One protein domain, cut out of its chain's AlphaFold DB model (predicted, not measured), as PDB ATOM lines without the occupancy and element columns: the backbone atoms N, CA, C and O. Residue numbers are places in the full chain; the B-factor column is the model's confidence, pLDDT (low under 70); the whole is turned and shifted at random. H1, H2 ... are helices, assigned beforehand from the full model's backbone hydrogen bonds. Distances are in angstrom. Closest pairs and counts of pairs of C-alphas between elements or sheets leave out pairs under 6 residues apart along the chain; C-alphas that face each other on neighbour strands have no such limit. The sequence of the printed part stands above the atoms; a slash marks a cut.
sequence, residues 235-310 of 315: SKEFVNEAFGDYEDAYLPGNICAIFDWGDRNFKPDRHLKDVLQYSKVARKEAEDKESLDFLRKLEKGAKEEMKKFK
ATOM      1  N   SER A 235     -36.499  -5.235 -34.585       96.94
ATOM      2  CA  SER A 235     -37.423  -6.247 -34.046       96.94
ATOM      3  C   SER A 235     -37.191  -6.503 -32.553       96.94
ATOM      4  O   SER A 235     -38.159  -6.757 -31.835       96.94
ATOM      5  N   LYS A 236     -35.957  -6.375 -32.041       97.25
ATOM      6  CA  LYS A 236     -35.707  -6.397 -30.588       97.25
ATOM      7  C   LYS A 236     -36.326  -5.192 -29.890       97.25
ATOM      8  O   LYS A 236     -36.904  -5.365 -28.825       97.25
ATOM      9  N   GLU A 237     -36.285  -4.008 -30.496       97.25
ATOM     10  CA  GLU A 237     -36.978  -2.816 -29.984       97.25
ATOM     11  C   GLU A 237     -38.485  -3.066 -29.833       97.25
ATOM     12  O   GLU A 237     -39.058  -2.812 -28.775       97.25
ATOM     13  N   PHE A 238     -39.116  -3.671 -30.843       96.94
ATOM     14  CA  PHE A 238     -40.512  -4.106 -30.743       96.94
ATOM     15  C   PHE A 238     -40.725  -5.102 -29.587       96.94
ATOM     16  O   PHE A 238     -41.689  -4.984 -28.827       96.94
ATOM     17  N   VAL A 239     -39.831  -6.082 -29.426       97.38
ATOM     18  CA  VAL A 239     -39.903  -7.055 -28.325       97.38
ATOM     19  C   VAL A 239     -39.770  -6.368 -26.964       97.38
ATOM     20  O   VAL A 239     -40.549  -6.696 -26.069       97.38
ATOM     21  N   ASN A 240     -38.871  -5.388 -26.829       97.38
ATOM     22  CA  ASN A 240     -38.697  -4.580 -25.619       97.38
ATOM     23  C   ASN A 240     -40.011  -3.910 -25.214       97.38
ATOM     24  O   ASN A 240     -40.428  -3.980 -24.056       97.38
ATOM     25  N   GLU A 241     -40.694  -3.298 -26.180       96.44
ATOM     26  CA  GLU A 241     -41.973  -2.625 -25.957       96.44
ATOM     27  C   GLU A 241     -43.107  -3.603 -25.619       96.44
ATOM     28  O   GLU A 241     -43.947  -3.322 -24.759       96.44
ATOM     29  N   ALA A 242     -43.154  -4.754 -26.294       95.69
ATOM     30  CA  ALA A 242     -44.250  -5.710 -26.164       95.69
ATOM     31  C   ALA A 242     -44.137  -6.601 -24.917       95.69
ATOM     32  O   ALA A 242     -45.153  -6.936 -24.296       95.69
ATOM     33  N   PHE A 243     -42.917  -7.012 -24.569       96.31
ATOM     34  CA  PHE A 243     -42.657  -8.111 -23.639       96.31
ATOM     35  C   PHE A 243     -41.668  -7.767 -22.518       96.31
ATOM     36  O   PHE A 243     -41.479  -8.598 -21.629       96.31
ATOM     37  N   GLY A 244     -41.095  -6.560 -22.521       96.50
ATOM     38  CA  GLY A 244     -40.007  -6.165 -21.628       96.50
ATOM     39  C   GLY A 244     -38.634  -6.412 -22.251       96.50
ATOM     40  O   GLY A 244     -38.534  -7.002 -23.325       96.50
ATOM     41  N   ASP A 245     -37.591  -5.947 -21.560       96.81
ATOM     42  CA  ASP A 245     -36.202  -5.963 -22.031       96.81
ATOM     43  C   ASP A 245     -35.785  -7.300 -22.671       96.81
ATOM     44  O   ASP A 245     -35.913  -8.375 -22.077       96.81
ATOM     45  N   TYR A 246     -35.285  -7.221 -23.902       97.00
ATOM     46  CA  TYR A 246     -34.990  -8.359 -24.754       97.00
ATOM     47  C   TYR A 246     -33.924  -9.250 -24.148       97.00
ATOM     48  O   TYR A 246     -34.006 -10.447 -24.393       97.00
ATOM     49  N   GLU A 247     -32.972  -8.731 -23.368       94.88
ATOM     50  CA  GLU A 247     -31.854  -9.488 -22.793       94.88
ATOM     51  C   GLU A 247     -32.198 -10.073 -21.418       94.88
ATOM     52  O   GLU A 247     -31.864 -11.230 -21.142       94.88
ATOM     53  N   ASP A 248     -32.967  -9.340 -20.611       95.06
ATOM     54  CA  ASP A 248     -33.170  -9.674 -19.200       95.06
ATOM     55  C   ASP A 248     -34.593 -10.139 -18.852       95.06
ATOM     56  O   ASP A 248     -34.762 -10.999 -17.982       95.06
ATOM     57  N   ALA A 249     -35.636  -9.648 -19.531       97.06
ATOM     58  CA  ALA A 249     -37.017  -9.964 -19.152       97.06
ATOM     59  C   ALA A 249     -37.342 -11.454 -19.337       97.06
ATOM     60  O   ALA A 249     -36.756 -12.147 -20.178       97.06
ATOM     61  N   TYR A 250     -38.305 -11.970 -18.568       97.06
ATOM     62  CA  TYR A 250     -38.693 -13.378 -18.635       97.06
ATOM     63  C   TYR A 250     -39.294 -13.746 -20.001       97.06
ATOM     64  O   TYR A 250     -38.956 -14.786 -20.571       97.06
ATOM     65  N   LEU A 251     -40.189 -12.921 -20.553       96.69
ATOM     66  CA  LEU A 251     -40.994 -13.298 -21.720       96.69
ATOM     67  C   LEU A 251     -40.218 -13.513 -23.030       96.69
ATOM     68  O   LEU A 251     -40.510 -14.527 -23.666       96.69
ATOM     69  N   PRO A 252     -39.249 -12.681 -23.456       96.25
ATOM     70  CA  PRO A 252     -38.541 -12.882 -24.729       96.25
ATOM     71  C   PRO A 252     -37.941 -14.289 -24.908       96.25
ATOM     72  O   PRO A 252     -37.948 -14.835 -26.015       96.25
ATOM     73  N   GLY A 253     -37.485 -14.913 -23.816       95.19
ATOM     74  CA  GLY A 253     -36.980 -16.292 -23.807       95.19
ATOM     75  C   GLY A 253     -38.029 -17.380 -23.532       95.19
ATOM     76  O   GLY A 253     -37.767 -18.556 -23.778       95.19
ATOM     77  N   ASN A 254     -39.221 -17.024 -23.038       94.50
ATOM     78  CA  ASN A 254     -40.196 -17.982 -22.490       94.50
ATOM     79  C   ASN A 254     -41.597 -17.924 -23.110       94.50
ATOM     80  O   ASN A 254     -42.393 -18.849 -22.908       94.50
ATOM     81  N   ILE A 255     -41.897 -16.924 -23.939       94.44
ATOM     82  CA  ILE A 255     -43.123 -16.848 -24.740       94.44
ATOM     83  C   ILE A 255     -42.906 -17.469 -26.122       94.44
ATOM     84  O   ILE A 255     -41.789 -17.488 -26.635       94.44
ATOM     85  N   CYS A 256     -43.936 -18.099 -26.691       95.12
ATOM     86  CA  CYS A 256     -43.878 -18.574 -28.075       95.12
ATOM     87  C   CYS A 256     -44.352 -17.441 -28.983       95.12
ATOM     88  O   CYS A 256     -45.484 -16.995 -28.811       95.12
ATOM     89  N   ALA A 257     -43.532 -17.013 -29.943       94.12
ATOM     90  CA  ALA A 257     -43.812 -15.851 -30.790       94.12
ATOM     91  C   ALA A 257     -45.159 -15.937 -31.526       94.12
ATOM     92  O   ALA A 257     -45.876 -14.949 -31.630       94.12
ATOM     93  N   ILE A 258     -45.544 -17.137 -31.971       92.88
ATOM     94  CA  ILE A 258     -46.794 -17.377 -32.712       92.88
ATOM     95  C   ILE A 258     -47.840 -18.175 -31.919       92.88
ATOM     96  O   ILE A 258     -48.967 -18.350 -32.393       92.88
ATOM     97  N   PHE A 259     -47.493 -18.612 -30.699       91.06
ATOM     98  CA  PHE A 259     -48.269 -19.550 -29.874       91.06
ATOM     99  C   PHE A 259     -48.559 -20.871 -30.615       91.06
ATOM    100  O   PHE A 259     -47.803 -21.252 -31.507       91.06
ATOM    101  N   ASP A 260     -49.592 -21.631 -30.237       88.50
ATOM    102  CA  ASP A 260     -50.005 -22.787 -31.041       88.50
ATOM    103  C   ASP A 260     -50.745 -22.283 -32.281       88.50
ATOM    104  O   ASP A 260     -51.956 -22.081 -32.261       88.50
ATOM    105  N   TRP A 261     -50.013 -22.048 -33.368       91.81
ATOM    106  CA  TRP A 261     -50.582 -21.512 -34.605       91.81
ATOM    107  C   TRP A 261     -51.739 -22.349 -35.161       91.81
ATOM    108  O   TRP A 261     -52.705 -21.806 -35.703       91.81
ATOM    109  N   GLY A 262     -51.667 -23.674 -35.006       90.69
ATOM    110  CA  GLY A 262     -52.695 -24.588 -35.486       90.69
ATOM    111  C   GLY A 262     -53.989 -24.434 -34.695       90.69
ATOM    112  O   GLY A 262     -55.053 -24.216 -35.275       90.69
ATOM    113  N   ASP A 263     -53.916 -24.514 -33.370       93.06
ATOM    114  CA  ASP A 263     -55.100 -24.342 -32.530       93.06
ATOM    115  C   ASP A 263     -55.595 -22.892 -32.545       93.06
ATOM    116  O   ASP A 263     -56.800 -22.662 -32.586       93.06
ATOM    117  N   ARG A 264     -54.705 -21.903 -32.624       93.62
ATOM    118  CA  ARG A 264     -55.076 -20.488 -32.725       93.62
ATOM    119  C   ARG A 264     -55.942 -20.199 -33.953       93.62
ATOM    120  O   ARG A 264     -56.924 -19.466 -33.843       93.62
ATOM    121  N   ASN A 265     -55.632 -20.816 -35.096       94.62
ATOM    122  CA  ASN A 265     -56.419 -20.665 -36.321       94.62
ATOM    123  C   ASN A 265     -57.653 -21.580 -36.373       94.62
ATOM    124  O   ASN A 265     -58.700 -21.170 -36.870       94.62
ATOM    125  N   PHE A 266     -57.552 -22.822 -35.885       93.88
ATOM    126  CA  PHE A 266     -58.555 -23.860 -36.173       93.88
ATOM    127  C   PHE A 266     -59.309 -24.397 -34.953       93.88
ATOM    128  O   PHE A 266     -60.307 -25.098 -35.122       93.88
ATOM    129  N   LYS A 267     -58.841 -24.113 -33.734       95.12
ATOM    130  CA  LYS A 267     -59.480 -24.480 -32.458       95.12
ATOM    131  C   LYS A 267     -59.309 -23.364 -31.406       95.12
ATOM    132  O   LYS A 267     -58.675 -23.599 -30.371       95.12
ATOM    133  N   PRO A 268     -59.870 -22.156 -31.632       94.88
ATOM    134  CA  PRO A 268     -59.620 -21.008 -30.758       94.88
ATOM    135  C   PRO A 268     -59.967 -21.253 -29.287       94.88
ATOM    136  O   PRO A 268     -59.304 -20.727 -28.401       94.88
ATOM    137  N   ASP A 269     -60.967 -22.086 -28.989       95.44
ATOM    138  CA  ASP A 269     -61.330 -22.417 -27.611       95.44
ATOM    139  C   ASP A 269     -60.226 -23.190 -26.873       95.44
ATOM    140  O   ASP A 269     -60.057 -23.009 -25.666       95.44
ATOM    141  N   ARG A 270     -59.499 -24.065 -27.580       96.44
ATOM    142  CA  ARG A 270     -58.361 -24.812 -27.043       96.44
ATOM    143  C   ARG A 270     -57.170 -23.881 -26.867       96.44
ATOM    144  O   ARG A 270     -56.655 -23.794 -25.760       96.44
ATOM    145  N   HIS A 271     -56.849 -23.096 -27.892       96.38
ATOM    146  CA  HIS A 271     -55.795 -22.082 -27.825       96.38
ATOM    147  C   HIS A 271     -55.992 -21.105 -26.653       96.38
ATOM    148  O   HIS A 271     -55.087 -20.904 -25.851       96.38
ATOM    149  N   LEU A 272     -57.196 -20.553 -26.467       97.12
ATOM    150  CA  LEU A 272     -57.486 -19.628 -25.362       97.12
ATOM    151  C   LEU A 272     -57.352 -20.290 -23.976       97.12
ATOM    152  O   LEU A 272     -56.961 -19.627 -23.011       97.12
ATOM    153  N   LYS A 273     -57.650 -21.592 -23.851       96.69
ATOM    154  CA  LYS A 273     -57.392 -22.354 -22.614       96.69
ATOM    155  C   LYS A 273     -55.893 -22.524 -22.376       96.69
ATOM    156  O   LYS A 273     -55.457 -22.336 -21.241       96.69
ATOM    157  N   ASP A 274     -55.126 -22.817 -23.420       95.75
ATOM    158  CA  ASP A 274     -53.674 -22.989 -23.335       95.75
ATOM    159  C   ASP A 274     -52.985 -21.665 -22.977       95.75
ATOM    160  O   ASP A 274     -52.149 -21.630 -22.078       95.75
ATOM    161  N   VAL A 275     -53.427 -20.544 -23.553       96.56
ATOM    162  CA  VAL A 275     -53.003 -19.185 -23.173       96.56
ATOM    163  C   VAL A 275     -53.309 -18.884 -21.699       96.56
ATOM    164  O   VAL A 275     -52.475 -18.342 -20.965       96.56
ATOM    165  N   LEU A 276     -54.500 -19.256 -21.222       96.69
ATOM    166  CA  LEU A 276     -54.880 -19.094 -19.818       96.69
ATOM    167  C   LEU A 276     -54.030 -19.972 -18.883       96.69
ATOM    168  O   LEU A 276     -53.717 -19.565 -17.763       96.69
ATOM    169  N   GLN A 277     -53.675 -21.182 -19.307       96.25
ATOM    170  CA  GLN A 277     -52.808 -22.069 -18.540       96.25
ATOM    171  C   GLN A 277     -51.371 -21.546 -18.515       96.25
ATOM    172  O   GLN A 277     -50.802 -21.419 -17.430       96.25
ATOM    173  N   TYR A 278     -50.823 -21.189 -19.678       95.75
ATOM    174  CA  TYR A 278     -49.501 -20.587 -19.822       95.75
ATOM    175  C   TYR A 278     -49.368 -19.360 -18.921       95.75
ATOM    176  O   TYR A 278     -48.467 -19.315 -18.090       95.75
ATOM    177  N   SER A 279     -50.318 -18.420 -18.990       96.69
ATOM    178  CA  SER A 279     -50.270 -17.204 -18.167       96.69
ATOM    179  C   SER A 279     -50.225 -17.492 -16.665       96.69
ATOM    180  O   SER A 279     -49.477 -16.847 -15.938       96.69
ATOM    181  N   LYS A 280     -50.960 -18.497 -16.175       95.69
ATOM    182  CA  LYS A 280     -50.929 -18.886 -14.755       95.69
ATOM    183  C   LYS A 280     -49.624 -19.551 -14.329       95.69
ATOM    184  O   LYS A 280     -49.237 -19.394 -13.173       95.69
ATOM    185  N   VAL A 281     -49.011 -20.341 -15.209       96.06
ATOM    186  CA  VAL A 281     -47.739 -21.022 -14.931       96.06
ATOM    187  C   VAL A 281     -46.600 -20.010 -14.976       96.06
ATOM    188  O   VAL A 281     -45.937 -19.823 -13.963       96.06
ATOM    189  N   ALA A 282     -46.474 -19.270 -16.078       96.19
ATOM    190  CA  ALA A 282     -45.438 -18.261 -16.280       96.19
ATOM    191  C   ALA A 282     -45.435 -17.185 -15.182       96.19
ATOM    192  O   ALA A 282     -44.381 -16.755 -14.739       96.19
ATOM    193  N   ARG A 283     -46.602 -16.793 -14.644       96.50
ATOM    194  CA  ARG A 283     -46.685 -15.828 -13.526       96.50
ATOM    195  C   ARG A 283     -46.051 -16.296 -12.217       96.50
ATOM    196  O   ARG A 283     -45.884 -15.472 -11.324       96.50
ATOM    197  N   LYS A 284     -45.811 -17.597 -12.053       96.31
ATOM    198  CA  LYS A 284     -45.113 -18.141 -10.881       96.31
ATOM    199  C   LYS A 284     -43.596 -18.104 -11.047       96.31
ATOM    200  O   LYS A 284     -42.904 -18.275 -10.052       96.31
ATOM    201  N   GLU A 285     -43.120 -17.935 -12.278       96.06
ATOM    202  CA  GLU A 285     -41.705 -17.976 -12.648       96.06
ATOM    203  C   GLU A 285     -41.166 -16.588 -13.008       96.06
ATOM    204  O   GLU A 285     -40.015 -16.291 -12.718       96.06
ATOM    205  N   ALA A 286     -41.990 -15.730 -13.615       96.88
ATOM    206  CA  ALA A 286     -41.616 -14.366 -13.954       96.88
ATOM    207  C   ALA A 286     -41.452 -13.504 -12.694       96.88
ATOM    208  O   ALA A 286     -42.356 -13.439 -11.853       96.88
ATOM    209  N   GLU A 287     -40.328 -12.798 -12.606       95.19
ATOM    210  CA  GLU A 287     -40.012 -11.880 -11.506       95.19
ATOM    211  C   GLU A 287     -40.101 -10.407 -11.935       95.19
ATOM    212  O   GLU A 287     -40.411  -9.544 -11.110       95.19
ATOM    213  N   ASP A 288     -39.890 -10.113 -13.223       97.12
ATOM    214  CA  ASP A 288     -39.942  -8.756 -13.762       97.12
ATOM    215  C   ASP A 288     -41.379  -8.236 -13.915       97.12
ATOM    216  O   ASP A 288     -42.352  -8.972 -14.142       97.12
ATOM    217  N   LYS A 289     -41.526  -6.921 -13.743       96.12
ATOM    218  CA  LYS A 289     -42.831  -6.264 -13.664       96.12
ATOM    219  C   LYS A 289     -43.549  -6.292 -15.011       96.12
ATOM    220  O   LYS A 289     -44.756  -6.538 -15.043       96.12
ATOM    221  N   GLU A 290     -42.820  -6.050 -16.093       95.75
ATOM    222  CA  GLU A 290     -43.305  -6.012 -17.468       95.75
ATOM    223  C   GLU A 290     -43.957  -7.347 -17.843       95.75
ATOM    224  O   GLU A 290     -45.133  -7.383 -18.231       95.75
ATOM    225  N   SER A 291     -43.254  -8.458 -17.606       97.25
ATOM    226  CA  SER A 291     -43.760  -9.809 -17.839       97.25
ATOM    227  C   SER A 291     -44.980 -10.110 -16.977       97.25
ATOM    228  O   SER A 291     -45.992 -10.612 -17.475       97.25
ATOM    229  N   LEU A 292     -44.941  -9.774 -15.684       97.88
ATOM    230  CA  LEU A 292     -46.074  -9.994 -14.783       97.88
ATOM    231  C   LEU A 292     -47.324  -9.210 -15.210       97.88
ATOM    232  O   LEU A 292     -48.438  -9.744 -15.142       97.88
ATOM    233  N   ASP A 293     -47.164  -7.968 -15.658       97.25
ATOM    234  CA  ASP A 293     -48.266  -7.130 -16.122       97.25
ATOM    235  C   ASP A 293     -48.830  -7.621 -17.461       97.25
ATOM    236  O   ASP A 293     -50.057  -7.715 -17.604       97.25
ATOM    237  N   PHE A 294     -47.974  -8.026 -18.404       97.38
ATOM    238  CA  PHE A 294     -48.397  -8.670 -19.648       97.38
ATOM    239  C   PHE A 294     -49.195  -9.950 -19.366       97.38
ATOM    240  O   PHE A 294     -50.322 -10.109 -19.840       97.38
ATOM    241  N   LEU A 295     -48.675 -10.841 -18.519       98.19
ATOM    242  CA  LEU A 295     -49.318 -12.119 -18.208       98.19
ATOM    243  C   LEU A 295     -50.661 -11.948 -17.476       98.19
ATOM    244  O   LEU A 295     -51.587 -12.733 -17.691       98.19
ATOM    245  N   ARG A 296     -50.814 -10.914 -16.634       97.62
ATOM    246  CA  ARG A 296     -52.106 -10.566 -16.006       97.62
ATOM    247  C   ARG A 296     -53.132 -10.101 -17.036       97.62
ATOM    248  O   ARG A 296     -54.287 -10.534 -16.977       97.62
ATOM    249  N   LYS A 297     -52.725  -9.228 -17.967       97.19
ATOM    250  CA  LYS A 297     -53.582  -8.783 -19.080       97.19
ATOM    251  C   LYS A 297     -53.996  -9.977 -19.935       97.19
ATOM    252  O   LYS A 297     -55.179 -10.121 -20.232       97.19
ATOM    253  N   LEU A 298     -53.051 -10.868 -20.225       96.62
ATOM    254  CA  LEU A 298     -53.275 -12.079 -20.999       96.62
ATOM    255  C   LEU A 298     -54.290 -13.019 -20.338       96.62
ATOM    256  O   LEU A 298     -55.245 -13.452 -20.977       96.62
ATOM    257  N   GLU A 299     -54.136 -13.285 -19.037       97.44
ATOM    258  CA  GLU A 299     -55.078 -14.106 -18.271       97.44
ATOM    259  C   GLU A 299     -56.500 -13.518 -18.294       97.44
ATOM    260  O   GLU A 299     -57.483 -14.252 -18.450       97.44
ATOM    261  N   LYS A 300     -56.626 -12.200 -18.095       97.75
ATOM    262  CA  LYS A 300     -57.923 -11.517 -18.102       97.75
ATOM    263  C   LYS A 300     -58.557 -11.575 -19.493       97.75
ATOM    264  O   LYS A 300     -59.700 -12.014 -19.611       97.75
ATOM    265  N   GLY A 301     -57.804 -11.199 -20.522       97.81
ATOM    266  CA  GLY A 301     -58.282 -11.170 -21.899       97.81
ATOM    267  C   GLY A 301     -58.658 -12.558 -22.422       97.81
ATOM    268  O   GLY A 301     -59.708 -12.708 -23.033       97.81
ATOM    269  N   ALA A 302     -57.914 -13.612 -22.070       97.56
ATOM    270  CA  ALA A 302     -58.267 -14.982 -22.452       97.56
ATOM    271  C   ALA A 302     -59.626 -15.418 -21.875       97.56
ATOM    272  O   ALA A 302     -60.408 -16.095 -22.544       97.56
ATOM    273  N   LYS A 303     -59.953 -15.002 -20.642       97.31
ATOM    274  CA  LYS A 303     -61.276 -15.260 -20.042       97.31
ATOM    275  C   LYS A 303     -62.387 -14.491 -20.756       97.31
ATOM    276  O   LYS A 303     -63.496 -15.012 -20.860       97.31
ATOM    277  N   GLU A 304     -62.119 -13.265 -21.196       97.06
ATOM    278  CA  GLU A 304     -63.073 -12.421 -21.924       97.06
ATOM    279  C   GLU A 304     -63.323 -12.960 -23.339       97.06
ATOM    280  O   GLU A 304     -64.472 -13.236 -23.689       97.06
ATOM    281  N   GLU A 305     -62.267 -13.250 -24.097       96.94
ATOM    282  CA  GLU A 305     -62.367 -13.836 -25.438       96.94
ATOM    283  C   GLU A 305     -63.010 -15.224 -25.415       96.94
ATOM    284  O   GLU A 305     -63.837 -15.539 -26.266       96.94
ATOM    285  N   MET A 306     -62.759 -16.039 -24.385       96.00
ATOM    286  CA  MET A 306     -63.445 -17.327 -24.244       96.00
ATOM    287  C   MET A 306     -64.957 -17.168 -23.993       96.00
ATOM    288  O   MET A 306     -65.737 -18.037 -24.391       96.00
ATOM    289  N   LYS A 307     -65.405 -16.079 -23.347       95.44
ATOM    290  CA  LYS A 307     -66.843 -15.762 -23.237       95.44
ATOM    291  C   LYS A 307     -67.404 -15.319 -24.587       95.44
ATOM    292  O   LYS A 307     -68.487 -15.769 -24.956       95.44
ATOM    293  N   LYS A 308     -66.671 -14.483 -25.328       94.06
ATOM    294  CA  LYS A 308     -67.047 -14.026 -26.674       94.06
ATOM    295  C   LYS A 308     -67.167 -15.195 -27.652       94.06
ATOM    296  O   LYS A 308     -68.195 -15.312 -28.304       94.06
ATOM    297  N   PHE A 309     -66.203 -16.115 -27.667       92.62
ATOM    298  CA  PHE A 309     -66.234 -17.332 -28.488       92.62
ATOM    299  C   PHE A 309     -67.484 -18.191 -28.237       92.62
ATOM    300  O   PHE A 309     -68.050 -18.765 -29.160       92.62
ATOM    301  N   LYS A 310     -67.931 -18.278 -26.978       92.94
ATOM    302  CA  LYS A 310     -69.137 -19.033 -26.588       92.94
ATOM    303  C   LYS A 310     -70.438 -18.248 -26.758       92.94
ATOM    304  O   LYS A 310     -71.509 -18.805 -26.530       92.94
TER     305      LYS A 310
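Overview. This is residues 235 to 310 of the 315 residues of an uncharacterized protein of candidate division MSBL1 archaeon SCGC-AAA259J03 (UniProt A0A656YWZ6). A helical hairpin of two long helices, H4 and H5, makes the long axis, and H1 stands crosswise to H5 near the hairpin's turn, with short H2 beside it. From H2 the link of residues 255 to 260 leads to H3, a short helix at the other end, where H4 begins. The printed part has 76 residues with five named helices, H1 to H5 in chain order, and no named strand: all helix. It is compact, with a radius of gyration of the C-alphas of 12.7 A, yet elongated, spanning 37 by 23 by 17 A.

Arrangement. H1, residues 235 to 243, and H2, residues 250 to 254, only just touch, with 3 pairs of C-alphas within 8 A; the closest are those of Phe 243 and Leu 251, 5.8 A apart. H1 also only just touches H5, residues 289 to 309, with 3 such pairs, through residues 290 to 294 of H5 alone; the closest C-alphas, of Phe 243 and Ser 291, are 6.1 A apart, and the lines are about perpendicular at 74 degrees. H3, residues 261 to 266, and H4, residues 268 to 282, touch only at the corner, C-alphas 264 and 271 being closest at 5.2 A. H4 and H5 touch as a helical hairpin, opposite ways at a shallow tilt of 25 degrees; their closest C-alphas, of Ser 279 and Leu 295, are 5.2 A apart. H1 and H3 are apart. Every O i to N i+4 pair is within hydrogen-bond range in H1, H2, H3, H4 and H5.

Along the chain. H1 begins at C-alpha 235 (-37.423, -6.247, -34.046) and is 11.8 A long. H2 measures 6.2 A and H3 8.5 A. H4 measures 20.5 A. H5 measures 29.8 A and ends at C-alpha 309 (-66.234, -17.332, -28.488).

Size, cuts and confidence. The C-alphas farthest apart, of Glu 247 and Lys 310, are 38.7 A apart. The printed part has no cut and no long link. No printed residue has a pLDDT under 70.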